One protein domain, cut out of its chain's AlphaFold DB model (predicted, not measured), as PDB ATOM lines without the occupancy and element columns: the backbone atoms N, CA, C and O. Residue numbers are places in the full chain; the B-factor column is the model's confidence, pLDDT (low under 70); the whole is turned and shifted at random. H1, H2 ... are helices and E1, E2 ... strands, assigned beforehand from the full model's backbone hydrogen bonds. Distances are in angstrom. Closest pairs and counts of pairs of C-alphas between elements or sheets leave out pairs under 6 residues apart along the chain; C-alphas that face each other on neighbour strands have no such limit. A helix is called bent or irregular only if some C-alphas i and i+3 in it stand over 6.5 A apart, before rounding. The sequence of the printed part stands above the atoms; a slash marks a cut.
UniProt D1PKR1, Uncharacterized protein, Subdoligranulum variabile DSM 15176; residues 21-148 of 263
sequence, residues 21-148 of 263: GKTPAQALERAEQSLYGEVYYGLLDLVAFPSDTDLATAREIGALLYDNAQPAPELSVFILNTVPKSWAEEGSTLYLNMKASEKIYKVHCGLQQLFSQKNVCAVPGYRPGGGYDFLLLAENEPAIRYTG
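This is residues 21 to 148 of the 263 residues of an uncharacterized protein of Subdoligranulum variabile DSM 15176 (UniProt D1PKR1). A three-stranded wall, E3, E4 and E5, stands at one end of the domain, and a short parallel strand pair, E1 and E2, forms its core, with E2 close by E3. H2 packs on one side of that pair and H3 on the other; H1 packs on H2 away from the wall, and residues 32 to 38 and 85 to 93 stick out. The 128 printed residues hold four named helices and five named strands in the order H1 E1 H2 E2 H3 H4 E3 E4 E5, of mixed class; the wall is antiparallel, in the order E3 E4 E5. The whole is compact, with a radius of gyration of the C-alphas of 14.4 A and spans of 43 by 33 by 27 A.

E3 (residues 120 to 126), E4 (132 to 138) and E5 (144 to 146) form a meander, each strand the antiparallel neighbour of the one before; E3 and E4 are a hairpin, and E4 and E5 are another. N 123 and O 135 are 2.9 A apart, and N 136 and O 144 also 2.9 A, within hydrogen-bond range. E2 (76 to 79) comes closest to E3 at the C-alphas of Ile 79 and Gly 125, 4.5 A apart. E1 (46 to 49) is parallel to E2, with N 47 and O 76 at 2.8 A. E1, H2 (55 to 68) and E2 make a strand-helix-strand unit, two parallel strands joined through a helix, with a right-handed crossover. H2 is on the sheet E3 E4 E5 at a height of 12.4 A and runs across the strands, at 84 degrees to E3 on the local plane. H3 (87 to 105) is on one face of this sheet, making two layers; the C-alphas of Met 98 and Tyr 126 are the closest of H3 and E3, at 6.6 A. H4 (111 to 115) only grazes the sheet and touches H2, closest at the C-alphas of Gly 62 and Leu 111, 6.5 A. H1 (24 to 33) touches H2 at residues 60 to 64 alone, closest at the C-alphas of Pro 24 and Ile 61, 6.2 A; they run the same way at a tilt of 37 degrees, only just steep. H2 and H3 are apart. Each O i to N i+4 pair is within hydrogen-bond range in H1 and H2, 13 of 15 in H3, and 0 of 1 in H4, where 2 of 2 O i to N i+3 pairs are.

H1 begins at C-alpha 24, (117.894, 141.730, 205.802), and is 14.4 A long. H2 measures 20.1 A and H3 24.9 A; H3 is irregular, with C-alphas 89 and 92 7.4 A apart. E3 is 19.3 A long and E4 19.4 A, and E5 ends at C-alpha 146, (127.685, 122.770, 191.362).

The C-alphas of Gly 37 and Gly 148 are the farthest apart, at 43.1 A. The printed part has no cut. The link from H1 to E1, 12 residues, is long. Mean pLDDT of the printed part is 90.5, with residues 71 to 73 under 70.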
ATOM      1  N   GLY A  21     117.858 140.273 212.638       88.12
ATOM      2  CA  GLY A  21     116.633 140.975 212.264       88.12
ATOM      3  C   GLY A  21     115.621 140.006 211.659       88.12
ATOM      4  O   GLY A  21     115.963 138.869 211.345       88.12
ATOM      5  N   LYS A  22     114.362 140.439 211.513       90.38
ATOM      6  CA  LYS A  22     113.342 139.640 210.806       90.38
ATOM      7  C   LYS A  22     113.463 139.752 209.284       90.38
ATOM      8  O   LYS A  22     112.913 138.919 208.580       90.38
ATOM      9  N   THR A  23     114.143 140.791 208.809       90.31
ATOM     10  CA  THR A  23     114.453 141.044 207.398       90.31
ATOM     11  C   THR A  23     115.937 141.395 207.264       90.31
ATOM     12  O   THR A  23     116.540 141.824 208.260       90.31
ATOM     13  N   PRO A  24     116.527 141.281 206.058       90.56
ATOM     14  CA  PRO A  24     117.894 141.730 205.802       90.56
ATOM     15  C   PRO A  24     118.137 143.186 206.220       90.56
ATOM     16  O   PRO A  24     119.114 143.469 206.907       90.56
ATOM     17  N   ALA A  25     117.200 144.089 205.908       92.12
ATOM     18  CA  ALA A  25     117.289 145.505 206.279       92.12
ATOM     19  C   ALA A  25     117.364 145.714 207.799       92.12
ATOM     20  O   ALA A  25     118.217 146.450 208.283       92.12
ATOM     21  N   GLN A  26     116.522 145.014 208.568       93.19
ATOM     22  CA  GLN A  26     116.550 145.100 210.033       93.19
ATOM     23  C   GLN A  26     117.827 144.513 210.635       93.19
ATOM     24  O   GLN A  26     118.284 144.976 211.678       93.19
ATOM     25  N   ALA A  27     118.362 143.445 210.037       91.62
ATOM     26  CA  ALA A  27     119.611 142.849 210.494       91.62
ATOM     27  C   ALA A  27     120.786 143.810 210.257       91.62
ATOM     28  O   ALA A  27     121.598 143.992 211.163       91.62
ATOM     29  N   LEU A  28     120.824 144.459 209.086       90.56
ATOM     30  CA  LEU A  28     121.827 145.462 208.735       90.56
ATOM     31  C   LEU A  28     121.760 146.670 209.677       90.56
ATOM     32  O   LEU A  28     122.743 146.951 210.353       90.56
ATOM     33  N   GLU A  29     120.588 147.294 209.823       91.62
ATOM     34  CA  GLU A  29     120.385 148.468 210.687       91.62
ATOM     35  C   GLU A  29     120.845 148.208 212.133       91.62
ATOM     36  O   GLU A  29     121.541 149.013 212.751       91.62
ATOM     37  N   ARG A  30     120.502 147.044 212.696       92.69
ATOM     38  CA  ARG A  30     120.916 146.686 214.063       92.69
ATOM     39  C   ARG A  30     122.418 146.450 214.183       92.69
ATOM     40  O   ARG A  30     122.981 146.733 215.238       92.69
ATOM     41  N   ALA A  31     123.050 145.910 213.144       90.56
ATOM     42  CA  ALA A  31     124.496 145.734 213.116       90.56
ATOM     43  C   ALA A  31     125.211 147.091 212.987       90.56
ATOM     44  O   ALA A  31     126.247 147.307 213.615       90.56
ATOM     45  N   GLU A  32     124.659 148.041 212.237       90.00
ATOM     46  CA  GLU A  32     125.189 149.407 212.179       90.00
ATOM     47  C   GLU A  32     125.100 150.098 213.545       90.00
ATOM     48  O   GLU A  32     126.070 150.702 213.990       90.00
ATOM     49  N   GLN A  33     123.978 149.946 214.256       90.44
ATOM     50  CA  GLN A  33     123.755 150.569 215.568       90.44
ATOM     51  C   GLN A  33     124.736 150.116 216.660       90.44
ATOM     52  O   GLN A  33     124.902 150.819 217.657       90.44
ATOM     53  N   SER A  34     125.387 148.958 216.510       86.50
ATOM     54  CA  SER A  34     126.443 148.527 217.436       86.50
ATOM     55  C   SER A  34     127.833 149.069 217.090       86.50
ATOM     56  O   SER A  34     128.769 148.871 217.866       86.50
ATOM     57  N   LEU A  35     127.989 149.751 215.951       86.44
ATOM     58  CA  LEU A  35     129.212 150.457 215.583       86.44
ATOM     59  C   LEU A  35     129.185 151.892 216.121       86.44
ATOM     60  O   LEU A  35     128.142 152.523 216.261       86.44
ATOM     61  N   TYR A  36     130.366 152.418 216.446       82.56
ATOM     62  CA  TYR A  36     130.500 153.809 216.869       82.56
ATOM     63  C   TYR A  36     130.628 154.722 215.645       82.56
ATOM     64  O   TYR A  36     131.621 154.632 214.921       82.56
ATOM     65  N   GLY A  37     129.666 155.631 215.465       83.81
ATOM     66  CA  GLY A  37     129.637 156.601 214.363       83.81
ATOM     67  C   GLY A  37     128.772 156.162 213.179       83.81
ATOM     68  O   GLY A  37     128.061 155.167 213.254       83.81
ATOM     69  N   GLU A  38     128.819 156.934 212.093       81.50
ATOM     70  CA  GLU A  38     128.122 156.604 210.844       81.50
ATOM     71  C   GLU A  38     128.924 155.577 210.034       81.50
ATOM     72  O   GLU A  38     130.146 155.686 209.898       81.50
ATOM     73  N   VAL A  39     128.236 154.570 209.491       82.38
ATOM     74  CA  VAL A  39     128.853 153.539 208.651       82.38
ATOM     75  C   VAL A  39     129.034 154.081 207.236       82.38
ATOM     76  O   VAL A  39     128.080 154.508 206.592       82.38
ATOM     77  N   TYR A  40     130.271 154.049 206.740       81.88
ATOM     78  CA  TYR A  40     130.592 154.421 205.366       81.88
ATOM     79  C   TYR A  40     130.784 153.173 204.502       81.88
ATOM     80  O   TYR A  40     131.738 152.416 204.680       81.88
ATOM     81  N   TYR A  41     129.893 152.994 203.529       80.56
ATOM     82  CA  TYR A  41     129.865 151.824 202.651       80.56
ATOM     83  C   TYR A  41     130.768 151.913 201.418       80.56
ATOM     84  O   TYR A  41     130.932 150.919 200.718       80.56
ATOM     85  N   GLY A  42     131.390 153.062 201.141       75.44
ATOM     86  CA  GLY A  42     132.181 153.248 199.917       75.44
ATOM     87  C   GLY A  42     133.469 152.416 199.831       75.44
ATOM     88  O   GLY A  42     134.180 152.520 198.838       75.44
ATOM     89  N   LEU A  43     133.788 151.619 200.858       80.38
ATOM     90  CA  LEU A  43     134.896 150.655 200.866       80.38
ATOM     91  C   LEU A  43     134.423 149.193 200.920       80.38
ATOM     92  O   LEU A  43     135.249 148.298 201.080       80.38
ATOM     93  N   LEU A  44     133.115 148.944 200.830       86.38
ATOM     94  CA  LEU A  44     132.578 147.590 200.814       86.38
ATOM     95  C   LEU A  44     132.972 146.904 199.500       86.38
ATOM     96  O   LEU A  44     132.551 147.331 198.431       86.38
ATOM     97  N   ASP A  45     133.768 145.843 199.582       90.19
ATOM     98  CA  ASP A  45     134.331 145.149 198.419       90.19
ATOM     99  C   ASP A  45     133.846 143.697 198.283       90.19
ATOM    100  O   ASP A  45     134.011 143.077 197.231       90.19
ATOM    101  N   LEU A  46     133.219 143.147 199.326       92.50
ATOM    102  CA  LEU A  46     132.680 141.797 199.320       92.50
ATOM    103  C   LEU A  46     131.425 141.670 200.191       92.50
ATOM    104  O   LEU A  46     131.345 142.223 201.287       92.50
ATOM    105  N   VAL A  47     130.469 140.864 199.732       92.75
ATOM    106  CA  VAL A  47     129.319 140.409 200.512       92.75
ATOM    107  C   VAL A  47     129.139 138.898 200.396       92.75
ATOM    108  O   VAL A  47     129.335 138.304 199.337       92.75
ATOM    109  N   ALA A  48     128.738 138.274 201.502       94.25
ATOM    110  CA  ALA A  48     128.410 136.860 201.553       94.25
ATOM    111  C   ALA A  48     126.951 136.661 201.971       94.25
ATOM    112  O   ALA A  48     126.521 137.150 203.016       94.25
ATOM    113  N   PHE A  49     126.194 135.934 201.158       95.12
ATOM    114  CA  PHE A  49     124.795 135.612 201.400       95.12
ATOM    115  C   PHE A  49     124.640 134.274 202.144       95.12
ATOM    116  O   PHE A  49     125.518 133.406 202.047       95.12
ATOM    117  N   PRO A  50     123.531 134.076 202.883       92.81
ATOM    118  CA  PRO A  50     123.213 132.811 203.549       92.81
ATOM    119  C   PRO A  50     123.198 131.601 202.606       92.81
ATOM    120  O   PRO A  50     122.920 131.726 201.414       92.81
ATOM    121  N   SER A  51     123.462 130.406 203.135       91.94
ATOM    122  CA  SER A  51     123.570 129.174 202.338       91.94
ATOM    123  C   SER A  51     122.269 128.710 201.680       91.94
ATOM    124  O   SER A  51     122.316 127.952 200.714       91.94
ATOM    125  N   ASP A  52     121.133 129.144 202.216       91.88
ATOM    126  CA  ASP A  52     119.770 128.867 201.761       91.88
ATOM    127  C   ASP A  52     119.190 129.990 200.884       91.88
ATOM    128  O   ASP A  52     117.993 130.005 200.612       91.88
ATOM    129  N   THR A  53     120.035 130.920 200.427       95.00
ATOM    130  CA  THR A  53     119.614 132.036 199.573       95.00
ATOM    131  C   THR A  53     119.004 131.539 198.264       95.00
ATOM    132  O   THR A  53     119.669 130.868 197.474       95.00
ATOM    133  N   ASP A  54     117.760 131.939 198.010       95.38
ATOM    134  CA  ASP A  54     117.080 131.803 196.723       95.38
ATOM    135  C   ASP A  54     117.173 133.098 195.890       95.38
ATOM    136  O   ASP A  54     117.756 134.103 196.310       95.38
ATOM    137  N   LEU A  55     116.599 133.090 194.681       95.62
ATOM    138  CA  LEU A  55     116.640 134.248 193.780       95.62
ATOM    139  C   LEU A  55     115.976 135.495 194.392       95.62
ATOM    140  O   LEU A  55     116.462 136.610 194.196       95.62
ATOM    141  N   ALA A  56     114.864 135.325 195.112       94.75
ATOM    142  CA  ALA A  56     114.128 136.436 195.711       94.75
ATOM    143  C   ALA A  56     114.940 137.089 196.836       94.75
ATOM    144  O   ALA A  56     115.122 138.307 196.843       94.75
ATOM    145  N   THR A  57     115.503 136.270 197.722       94.69
ATOM    146  CA  THR A  57     116.348 136.697 198.838       94.69
ATOM    147  C   THR A  57     117.628 137.357 198.333       94.69
ATOM    148  O   THR A  57     117.992 138.433 198.807       94.69
ATOM    149  N   ALA A  58     118.287 136.782 197.316       95.38
ATOM    150  CA  ALA A  58     119.473 137.383 196.700       95.38
ATOM    151  C   ALA A  58     119.186 138.794 196.165       95.38
ATOM    152  O   ALA A  58     120.004 139.699 196.322       95.38
ATOM    153  N   ARG A  59     118.011 138.998 195.556       94.31
ATOM    154  CA  ARG A  59     117.585 140.302 195.031       94.31
ATOM    155  C   ARG A  59     117.192 141.286 196.117       94.31
ATOM    156  O   ARG A  59     117.514 142.460 195.980       94.31
ATOM    157  N   GLU A  60     116.524 140.830 197.174       94.69
ATOM    158  CA  GLU A  60     116.184 141.668 198.326       94.69
ATOM    159  C   GLU A  60     117.456 142.204 198.994       94.69
ATOM    160  O   GLU A  60     117.608 143.416 199.155       94.69
ATOM    161  N   ILE A  61     118.401 141.314 199.315       93.75
ATOM    162  CA  ILE A  61     119.689 141.702 199.898       93.75
ATOM    163  C   ILE A  61     120.465 142.576 198.910       93.75
ATOM    164  O   ILE A  61     121.031 143.598 199.294       93.75
ATOM    165  N   GLY A  62     120.476 142.209 197.627       92.44
ATOM    166  CA  GLY A  62     121.205 142.954 196.613       92.44
ATOM    167  C   GLY A  62     120.697 144.388 196.430       92.44
ATOM    168  O   GLY A  62     121.504 145.307 196.316       92.44
ATOM    169  N   ALA A  63     119.377 144.593 196.452       92.06
ATOM    170  CA  ALA A  63     118.762 145.914 196.337       92.06
ATOM    171  C   ALA A  63     119.055 146.766 197.577       92.06
ATOM    172  O   ALA A  63     119.457 147.919 197.446       92.06
ATOM    173  N   LEU A  64     118.965 146.166 198.770       91.94
ATOM    174  CA  LEU A  64     119.346 146.823 200.020       91.94
ATOM    175  C   LEU A  64     120.791 147.344 199.970       91.94
ATOM    176  O   LEU A  64     121.058 148.468 200.387       91.94
ATOM    177  N   LEU A  65     121.729 146.542 199.463       89.56
ATOM    178  CA  LEU A  65     123.130 146.953 199.342       89.56
ATOM    179  C   LEU A  65     123.315 148.036 198.282       89.56
ATOM    180  O   LEU A  65     124.088 148.961 198.501       89.56
ATOM    181  N   TYR A  66     122.595 147.947 197.165       86.19
ATOM    182  CA  TYR A  66     122.648 148.956 196.112       86.19
ATOM    183  C   TYR A  66     122.197 150.335 196.616       86.19
ATOM    184  O   TYR A  66     122.820 151.344 196.288       86.19
ATOM    185  N   ASP A  67     121.161 150.380 197.452       86.75
ATOM    186  CA  ASP A  67     120.632 151.630 198.005       86.75
ATOM    187  C   ASP A  67     121.554 152.240 199.075       86.75
ATOM    188  O   ASP A  67     121.712 153.460 199.129       86.75
ATOM    189  N   ASN A  68     122.198 151.407 199.903       83.12
ATOM    190  CA  ASN A  68     123.042 151.871 201.013       83.12
ATOM    191  C   ASN A  68     124.505 152.134 200.616       83.12
ATOM    192  O   ASN A  68     125.147 153.032 201.161       83.12
ATOM    193  N   ALA A  69     125.055 151.373 199.667       78.44
ATOM    194  CA  ALA A  69     126.457 151.464 199.269       78.44
ATOM    195  C   ALA A  69     126.669 152.469 198.132       78.44
ATOM    196  O   ALA A  69     127.051 152.094 197.030       78.44
ATOM    197  N   GLN A  70     126.410 153.755 198.385       72.06
ATOM    198  CA  GLN A  70     126.605 154.822 197.397       72.06
ATOM    199  C   GLN A  70     127.900 155.621 197.656       72.06
ATOM    200  O   GLN A  70     128.133 156.044 198.791       72.06
ATOM    201  N   PRO A  71     128.727 155.889 196.623       69.38
ATOM    202  CA  PRO A  71     128.590 155.442 195.231       69.38
ATOM    203  C   PRO A  71     128.832 153.930 195.090       69.38
ATOM    204  O   PRO A  71     129.723 153.410 195.755       69.38
ATOM    205  N   ALA A  72     128.055 153.265 194.221       61.44
ATOM    206  CA  ALA A  72     128.058 151.807 194.033       61.44
ATOM    207  C   ALA A  72     129.489 151.239 193.902       61.44
ATOM    208  O   ALA A  72     130.116 151.443 192.856       61.44
ATOM    209  N   PRO A  73     130.021 150.548 194.927       64.19
ATOM    210  CA  PRO A  73     131.352 149.970 194.855       64.19
ATOM    211  C   PRO A  73     131.367 148.756 193.916       64.19
ATOM    212  O   PRO A  73     130.331 148.139 193.645       64.19
ATOM    213  N   GLU A  74     132.555 148.385 193.433       81.31
ATOM    214  CA  GLU A  74     132.778 147.069 192.825       81.31
ATOM    215  C   GLU A  74     132.683 146.001 193.924       81.31
ATOM    216  O   GLU A  74     133.665 145.666 194.582       81.31
ATOM    217  N   LEU A  75     131.457 145.530 194.160       88.94
ATOM    218  CA  LEU A  75     131.128 144.587 195.219       88.94
ATOM    219  C   LEU A  75     131.036 143.166 194.676       88.94
ATOM    220  O   LEU A  75     130.175 142.877 193.840       88.94
ATOM    221  N   SER A  76     131.848 142.273 195.229       92.94
ATOM    222  CA  SER A  76     131.785 140.846 194.931       92.94
ATOM    223  C   SER A  76     130.773 140.120 195.802       92.94
ATOM    224  O   SER A  76     130.754 140.292 197.018       92.94
ATOM    225  N   VAL A  77     129.970 139.252 195.200       95.75
ATOM    226  CA  VAL A  77     128.947 138.458 195.883       95.75
ATOM    227  C   VAL A  77     129.373 136.994 195.951       95.75
ATOM    228  O   VAL A  77     129.723 136.389 194.939       95.75
ATOM    229  N   PHE A  78     129.283 136.410 197.145       97.12
ATOM    230  CA  PHE A  78     129.409 134.973 197.385       97.12
ATOM    231  C   PHE A  78     128.174 134.428 198.106       97.12
ATOM    232  O   PHE A  78     127.513 135.149 198.846       97.12
ATOM    233  N   ILE A  79     127.903 133.132 197.969       97.25
ATOM    234  CA  ILE A  79     126.949 132.402 198.817       97.25
ATOM    235  C   ILE A  79     127.715 131.459 199.740       97.25
ATOM    236  O   ILE A  79     128.576 130.695 199.305       97.25
ATOM    237  N   LEU A  80     127.414 131.476 201.032       95.69
ATOM    238  CA  LEU A  80     128.073 130.589 201.985       95.69
ATOM    239  C   LEU A  80     127.646 129.131 201.784       95.69
ATOM    240  O   LEU A  80     126.556 128.831 201.309       95.69
ATOM    241  N   ASN A  81     128.511 128.187 202.150       89.50
ATOM    242  CA  ASN A  81     128.104 126.783 202.270       89.50
ATOM    243  C   ASN A  81     127.364 126.527 203.593       89.50
ATOM    244  O   ASN A  81     126.393 125.783 203.650       89.50
ATOM    245  N   THR A  82     127.805 127.190 204.661       87.06
ATOM    246  CA  THR A  82     127.226 127.080 206.002       87.06
ATOM    247  C   THR A  82     127.313 128.416 206.719       87.06
ATOM    248  O   THR A  82     128.259 129.176 206.503       87.06
ATOM    249  N   VAL A  83     126.373 128.677 207.623       84.88
ATOM    250  CA  VAL A  83     126.439 129.838 208.518       84.88
ATOM    251  C   VAL A  83     127.575 129.635 209.537       84.88
ATOM    252  O   VAL A  83     127.635 128.561 210.147       84.88
ATOM    253  N   PRO A  84     128.471 130.622 209.737       84.94
ATOM    254  CA  PRO A  84     129.491 130.565 210.781       84.94
ATOM    255  C   PRO A  84     128.863 130.375 212.161       84.94
ATOM    256  O   PRO A  84     127.797 130.922 212.452       84.94
ATOM    257  N   LYS A  85     129.531 129.627 213.040       86.31
ATOM    258  CA  LYS A  85     129.061 129.445 214.421       86.31
ATOM    259  C   LYS A  85     129.249 130.721 215.228       86.31
ATOM    260  O   LYS A  85     128.432 131.019 216.096       86.31
ATOM    261  N   SER A  86     130.309 131.470 214.933       86.88
ATOM    262  CA  SER A  86     130.590 132.760 215.550       86.88
ATOM    263  C   SER A  86     131.129 133.746 214.523       86.88
ATOM    264  O   SER A  86     132.249 133.613 214.036       86.88
ATOM    265  N   TRP A  87     130.356 134.795 214.236       87.50
ATOM    266  CA  TRP A  87     130.823 135.884 213.378       87.50
ATOM    267  C   TRP A  87     132.052 136.581 213.957       87.50
ATOM    268  O   TRP A  87     132.951 136.916 213.196       87.50
ATOM    269  N   ALA A  88     132.123 136.747 215.282       84.50
ATOM    270  CA  ALA A  88     133.242 137.399 215.961       84.50
ATOM    271  C   ALA A  88     134.560 136.613 215.848       84.50
ATOM    272  O   ALA A  88     135.629 137.215 215.819       84.50
ATOM    273  N   GLU A  89     134.495 135.283 215.779       85.31
ATOM    274  CA  GLU A  89     135.686 134.430 215.685       85.31
ATOM    275  C   GLU A  89     136.060 134.126 214.229       85.31
ATOM    276  O   GLU A  89     137.237 134.087 213.877       85.31
ATOM    277  N   GLU A  90     135.062 133.919 213.368       88.88
ATOM    278  CA  GLU A  90     135.265 133.385 212.020       88.88
ATOM    279  C   GLU A  90     135.186 134.457 210.927       88.88
ATOM    280  O   GLU A  90     135.730 134.253 209.844       88.88
ATOM    281  N   GLY A  91     134.552 135.607 211.188       89.25
ATOM    282  CA  GLY A  91     134.225 136.608 210.167       89.25
ATOM    283  C   GLY A  91     135.445 137.151 209.421       89.25
ATOM    284  O   GLY A  91     135.444 137.204 208.193       89.25
ATOM    285  N   SER A  92     136.518 137.483 210.147       89.50
ATOM    286  CA  SER A  92     137.754 137.990 209.531       89.50
ATOM    287  C   SER A  92     138.432 136.935 208.647       89.50
ATOM    288  O   SER A  92     138.810 137.214 207.510       89.50
ATOM    289  N   THR A  93     138.527 135.695 209.134       90.38
ATOM    290  CA  THR A  93     139.101 134.570 208.380       90.38
ATOM    291  C   THR A  93     138.266 134.245 207.145       90.38
ATOM    292  O   THR A  93     138.810 134.014 206.069       90.38
ATOM    293  N   LEU A  94     136.940 134.261 207.282       92.44
ATOM    294  CA  LEU A  94     136.009 134.016 206.188       92.44
ATOM    295  C   LEU A  94     136.167 135.060 205.076       92.44
ATOM    296  O   LEU A  94     136.279 134.686 203.909       92.44
ATOM    297  N   TYR A  95     136.249 136.346 205.433       92.88
ATOM    298  CA  TYR A  95     136.539 137.423 204.485       92.88
ATOM    299  C   TYR A  95     137.860 137.181 203.742       92.88
ATOM    300  O   TYR A  95     137.875 137.136 202.512       92.88
ATOM    301  N   LEU A  96     138.958 136.938 204.469       93.56
ATOM    302  CA  LEU A  96     140.275 136.705 203.866       93.56
ATOM    303  C   LEU A  96     140.286 135.489 202.932       93.56
ATOM    304  O   LEU A  96     140.892 135.542 201.861       93.56
ATOM    305  N   ASN A  97     139.591 134.412 203.304       94.56
ATOM    306  CA  ASN A  97     139.489 133.220 202.471       94.56
ATOM    307  C   ASN A  97     138.700 133.492 201.184       94.56
ATOM    308  O   ASN A  97     139.121 133.043 200.122       94.56
ATOM    309  N   MET A  98     137.604 134.255 201.240       95.44
ATOM    310  CA  MET A  98     136.861 134.621 200.029       95.44
ATOM    311  C   MET A  98     137.679 135.547 199.118       95.44
ATOM    312  O   MET A  98     137.759 135.284 197.918       95.44
ATOM    313  N   LYS A  99     138.395 136.541 199.669       94.88
ATOM    314  CA  LYS A  99     139.344 137.362 198.886       94.88
ATOM    315  C   LYS A  99     140.450 136.514 198.254       94.88
ATOM    316  O   LYS A  99     140.877 136.781 197.128       94.88
ATOM    317  N   ALA A 100     140.928 135.488 198.958       94.88
ATOM    318  CA  ALA A 100     141.882 134.537 198.402       94.88
ATOM    319  C   ALA A 100     141.263 133.738 197.245       94.88
ATOM    320  O   ALA A 100     141.916 133.606 196.209       94.88
ATOM    321  N   SER A 101     140.012 133.281 197.365       94.81
ATOM    322  CA  SER A 101     139.292 132.611 196.275       94.81
ATOM    323  C   SER A 101     139.146 133.508 195.042       94.81
ATOM    324  O   SER A 101     139.498 133.072 193.947       94.81
ATOM    325  N   GLU A 102     138.737 134.771 195.197       95.56
ATOM    326  CA  GLU A 102     138.695 135.734 194.082       95.56
ATOM    327  C   GLU A 102     140.063 135.883 193.410       95.56
ATOM    328  O   GLU A 102     140.190 135.884 192.188       95.56
ATOM    329  N   LYS A 103     141.129 135.980 194.210       95.62
ATOM    330  CA  LYS A 103     142.481 136.196 193.695       95.62
ATOM    331  C   LYS A 103     143.036 134.978 192.959       95.62
ATOM    332  O   LYS A 103     143.638 135.163 191.897       95.62
ATOM    333  N   ILE A 104     142.889 133.788 193.546       95.81
ATOM    334  CA  ILE A 104     143.430 132.516 193.044       95.81
ATOM    335  C   ILE A 104     142.659 132.078 191.804       95.81
ATOM    336  O   ILE A 104     143.267 131.792 190.777       95.81
ATOM    337  N   TYR A 105     141.329 132.070 191.885       96.75
ATOM    338  CA  TYR A 105     140.474 131.541 190.825       96.75
ATOM    339  C   TYR A 105     139.989 132.602 189.847       96.75
ATOM    340  O   TYR A 105     139.280 132.260 188.905       96.75
ATOM    341  N   LYS A 106     140.326 133.882 190.070       96.81
ATOM    342  CA  LYS A 106     139.831 135.019 189.275       96.81
ATOM    343  C   LYS A 106     138.309 135.027 189.151       96.81
ATOM    344  O   LYS A 106     137.778 135.511 188.158       96.81
ATOM    345  N   VAL A 107     137.635 134.458 190.150       96.56
ATOM    346  CA  VAL A 107     136.182 134.379 190.195       96.56
ATOM    347  C   VAL A 107     135.640 135.681 190.764       96.56
ATOM    348  O   VAL A 107     136.098 136.135 191.810       96.56
ATOM    349  N   HIS A 108     134.687 136.281 190.064       95.00
ATOM    350  CA  HIS A 108     134.056 137.525 190.463       95.00
ATOM    351  C   HIS A 108     132.588 137.526 190.036       95.00
ATOM    352  O   HIS A 108     132.260 137.214 188.891       95.00
ATOM    353  N   CYS A 109     131.712 137.895 190.969       94.69
ATOM    354  CA  CYS A 109     130.300 138.132 190.708       94.69
ATOM    355  C   CYS A 109     129.934 139.509 191.252       94.69
ATOM    356  O   CYS A 109     129.787 139.674 192.460       94.69
ATOM    357  N   GLY A 110     129.827 140.497 190.371       92.38
ATOM    358  CA  GLY A 110     129.438 141.849 190.746       92.38
ATOM    359  C   GLY A 110     127.982 141.900 191.206       92.38
ATOM    360  O   GLY A 110     127.129 141.187 190.673       92.38
ATOM    361  N   LEU A 111     127.663 142.795 192.142       90.69
ATOM    362  CA  LEU A 111     126.298 142.993 192.649       90.69
ATOM    363  C   LEU A 111     125.251 143.169 191.532       90.69
ATOM    364  O   LEU A 111     124.145 142.634 191.611       90.69
ATOM    365  N   GLN A 112     125.604 143.872 190.454       89.12
ATOM    366  CA  GLN A 112     124.724 144.104 189.307       89.12
ATOM    367  C   GLN A 112     124.369 142.806 188.562       89.12
ATOM    368  O   GLN A 112     123.304 142.723 187.947       89.12
ATOM    369  N   GLN A 113     125.215 141.771 188.627       90.75
ATOM    370  CA  GLN A 113     124.959 140.496 187.954       90.75
ATOM    371  C   GLN A 113     123.750 139.760 188.550       90.75
ATOM    372  O   GLN A 113     123.081 139.038 187.809       90.75
ATOM    373  N   LEU A 114     123.378 140.033 189.809       92.69
ATOM    374  CA  LEU A 114     122.148 139.513 190.434       92.69
ATOM    375  C   LEU A 114     120.863 139.971 189.719       92.69
ATOM    376  O   LEU A 114     119.815 139.328 189.832       92.69
ATOM    377  N   PHE A 115     120.946 141.077 188.977       91.75
ATOM    378  CA  PHE A 115     119.826 141.716 188.286       91.75
ATOM    379  C   PHE A 115     119.939 141.636 186.760       91.75
ATOM    380  O   PHE A 115     119.056 142.118 186.054       91.75
ATOM    381  N   SER A 116     121.009 141.026 186.242       88.56
ATOM    382  CA  SER A 116     121.293 140.971 184.802       88.56
ATOM    383  C   SER A 116     120.267 140.154 184.009       88.56
ATOM    384  O   SER A 116     120.025 140.433 182.835       88.56
ATOM    385  N   GLN A 117     119.637 139.169 184.650       89.38
ATOM    386  CA  GLN A 117     118.618 138.314 184.052       89.38
ATOM    387  C   GLN A 117     117.351 138.294 184.902       89.38
ATOM    388  O   GLN A 117     117.397 138.398 186.126       89.38
ATOM    389  N   LYS A 118     116.192 138.156 184.245       88.00
ATOM    390  CA  LYS A 118     114.872 138.300 184.879       88.00
ATOM    391  C   LYS A 118     114.507 137.142 185.807       88.00
ATOM    392  O   LYS A 118     113.933 137.391 186.863       88.00
ATOM    393  N   ASN A 119     114.834 135.911 185.448       92.00
ATOM    394  CA  ASN A 119     114.360 134.707 186.137       92.00
ATOM    395  C   ASN A 119     115.495 133.836 186.687       92.00
ATOM    396  O   ASN A 119     115.247 132.709 187.106       92.00
ATOM    397  N   VAL A 120     116.736 134.322 186.655       93.62
ATOM    398  CA  VAL A 120     117.886 133.551 187.112       93.62
ATOM    399  C   VAL A 120     119.036 134.461 187.529       93.62
ATOM    400  O   VAL A 120     119.210 135.539 186.967       93.62
ATOM    401  N   CYS A 121     119.841 134.027 188.491       93.81
ATOM    402  CA  CYS A 121     121.192 134.538 188.680       93.81
ATOM    403  C   CYS A 121     122.147 133.395 189.029       93.81
ATOM    404  O   CYS A 121     121.734 132.332 189.497       93.81
ATOM    405  N   ALA A 122     123.429 133.607 188.753       94.25
ATOM    406  CA  ALA A 122     124.477 132.645 189.040       94.25
ATOM    407  C   ALA A 122     125.520 133.299 189.943       94.25
ATOM    408  O   ALA A 122     125.936 134.425 189.664       94.25
ATOM    409  N   VAL A 123     125.903 132.631 191.031       96.88
ATOM    410  CA  VAL A 123     126.731 133.227 192.089       96.88
ATOM    411  C   VAL A 123     127.781 132.218 192.576       96.88
ATOM    412  O   VAL A 123     127.442 131.058 192.820       96.88
ATOM    413  N   PRO A 124     129.045 132.628 192.768       97.56
ATOM    414  CA  PRO A 124     130.069 131.797 193.382       97.56
ATOM    415  C   PRO A 124     129.691 131.421 194.817       97.56
ATOM    416  O   PRO A 124     129.263 132.253 195.616       97.56
ATOM    417  N   GLY A 125     129.882 130.160 195.172       97.00
ATOM    418  CA  GLY A 125     129.726 129.666 196.529       97.00
ATOM    419  C   GLY A 125     131.071 129.569 197.242       97.00
ATOM    420  O   GLY A 125     132.032 129.015 196.707       97.00
ATOM    421  N   TYR A 126     131.156 130.063 198.473       96.06
ATOM    422  CA  TYR A 126     132.336 129.861 199.304       96.06
ATOM    423  C   TYR A 126     132.471 128.386 199.696       96.06
ATOM    424  O   TYR A 126     131.567 127.809 200.306       96.06
ATOM    425  N   ARG A 127     133.638 127.804 199.402       93.81
ATOM    426  CA  ARG A 127     134.005 126.439 199.778       93.81
ATOM    427  C   ARG A 127     135.177 126.452 200.771       93.81
ATOM    428  O   ARG A 127     136.272 126.894 200.417       93.81
ATOM    429  N   PRO A 128     134.996 125.933 202.000       88.62
ATOM    430  CA  PRO A 128     136.105 125.740 202.928       88.62
ATOM    431  C   PRO A 128     137.156 124.775 202.362       88.62
ATOM    432  O   PRO A 128     136.811 123.737 201.803       88.62
ATOM    433  N   GLY A 129     138.438 125.086 202.557       84.12
ATOM    434  CA  GLY A 129     139.546 124.219 202.134       84.12
ATOM    435  C   GLY A 129     140.055 124.450 200.707       84.12
ATOM    436  O   GLY A 129     140.992 123.771 200.297       84.12
ATOM    437  N   GLY A 130     139.501 125.425 199.979       85.38
ATOM    438  CA  GLY A 130     139.954 125.820 198.642       85.38
ATOM    439  C   GLY A 130     138.918 125.545 197.554       85.38
ATOM    440  O   GLY A 130     137.926 124.853 197.773       85.38
ATOM    441  N   GLY A 131     139.147 126.102 196.367       91.75
ATOM    442  CA  GLY A 131     138.157 126.142 195.294       91.75
ATOM    443  C   GLY A 131     137.023 127.127 195.572       91.75
ATOM    444  O   GLY A 131     137.113 128.016 196.425       91.75
ATOM    445  N   TYR A 132     135.944 126.944 194.824       96.62
ATOM    446  CA  TYR A 132     134.643 127.562 195.041       96.62
ATOM    447  C   TYR A 132     133.569 126.623 194.472       96.62
ATOM    448  O   TYR A 132     133.852 125.799 193.597       96.62
ATOM    449  N   ASP A 133     132.360 126.711 195.015       96.94
ATOM    450  CA  ASP A 133     131.165 126.124 194.405       96.94
ATOM    451  C   ASP A 133     130.568 127.120 193.415       96.94
ATOM    452  O   ASP A 133     130.916 128.298 193.424       96.94
ATOM    453  N   PHE A 134     129.602 126.695 192.615       97.19
ATOM    454  CA  PHE A 134     128.843 127.617 191.779       97.19
ATOM    455  C   PHE A 134     127.359 127.368 191.960       97.19
ATOM    456  O   PHE A 134     126.927 126.221 191.909       97.19
ATOM    457  N   LEU A 135     126.582 128.413 192.213       96.50
ATOM    458  CA  LEU A 135     125.156 128.280 192.463       96.50
ATOM    459  C   LEU A 135     124.348 128.902 191.341       96.50
ATOM    460  O   LEU A 135     124.644 130.007 190.892       96.50
ATOM    461  N   LEU A 136     123.292 128.200 190.948       95.38
ATOM    462  CA  LEU A 136     122.251 128.693 190.066       95.38
ATOM    463  C   LEU A 136     120.980 128.935 190.876       95.38
ATOM    464  O   LEU A 136     120.408 127.998 191.433       95.38
ATOM    465  N   LEU A 137     120.537 130.188 190.918       95.88
ATOM    466  CA  LEU A 137     119.317 130.614 191.591       95.88
ATOM    467  C   LEU A 137     118.266 130.925 190.526       95.88
ATOM    468  O   LEU A 137     118.294 132.000 189.929       95.88
ATOM    469  N   ALA A 138     117.365 129.983 190.255       94.31
ATOM    470  CA  ALA A 138     116.284 130.158 189.290       94.31
ATOM    471  C   ALA A 138     114.963 130.524 189.986       94.31
ATOM    472  O   ALA A 138     114.729 130.207 191.151       94.31
ATOM    473  N   GLU A 139     114.102 131.248 189.278       92.62
ATOM    474  CA  GLU A 139     112.795 131.665 189.783       92.62
ATOM    475  C   GLU A 139     111.893 130.447 190.029       92.62
ATOM    476  O   GLU A 139     111.680 129.643 189.127       92.62
ATOM    477  N   ASN A 140     111.324 130.348 191.235       88.50
ATOM    478  CA  ASN A 140     110.457 129.247 191.688       88.50
ATOM    479  C   ASN A 140     111.112 127.855 191.753       88.50
ATOM    480  O   ASN A 140     110.403 126.874 191.969       88.50
ATOM    481  N   GLU A 141     112.434 127.765 191.627       91.38
ATOM    482  CA  GLU A 141     113.176 126.508 191.717       91.38
ATOM    483  C   GLU A 141     114.168 126.545 192.889       91.38
ATOM    484  O   GLU A 141     114.695 127.612 193.227       91.38
ATOM    485  N   PRO A 142     114.464 125.398 193.526       91.69
ATOM    486  CA  PRO A 142     115.538 125.312 194.505       91.69
ATOM    487  C   PRO A 142     116.891 125.706 193.900       91.69
ATOM    488  O   PRO A 142     117.185 125.397 192.745       91.69
ATOM    489  N   ALA A 143     117.747 126.331 194.712       93.19
ATOM    490  CA  ALA A 143     119.117 126.623 194.315       93.19
ATOM    491  C   ALA A 143     119.866 125.330 193.957       93.19
ATOM    492  O   ALA A 143     119.913 124.384 194.747       93.19
ATOM    493  N   ILE A 144     120.496 125.312 192.786       93.94
ATOM    494  CA  ILE A 144     121.341 124.199 192.348       93.94
ATOM    495  C   ILE A 144     122.790 124.566 192.645       93.94
ATOM    496  O   ILE A 144     123.251 125.627 192.228       93.94
ATOM    497  N   ARG A 145     123.511 123.699 193.361       94.94
ATOM    498  CA  ARG A 145     124.918 123.902 193.722       94.94
ATOM    499  C   ARG A 145     125.806 122.928 192.957       94.94
ATOM    500  O   ARG A 145     125.744 121.725 193.180       94.94
ATOM    501  N   TYR A 146     126.668 123.481 192.119       95.62
ATOM    502  CA  TYR A 146     127.685 122.770 191.362       95.62
ATOM    503  C   TYR A 146     129.006 122.728 192.110       95.62
ATOM    504  O   TYR A 146     129.351 123.635 192.877       95.62
ATOM    505  N   THR A 147     129.781 121.690 191.817       95.44
ATOM    506  CA  THR A 147     131.084 121.451 192.431       95.44
ATOM    507  C   THR A 147     132.135 121.093 191.382       95.44
ATOM    508  O   THR A 147     131.793 120.664 190.290       95.44
ATOM    509  N   GLY A 148     133.418 121.266 191.710       94.69
ATOM    510  CA  GLY A 148     134.501 120.756 190.859       94.69
ATOM    511  C   GLY A 148     134.800 121.624 189.635       94.69
ATOM    512  O   GLY A 148     134.251 122.713 189.460       94.69
TER     513      GLY A 148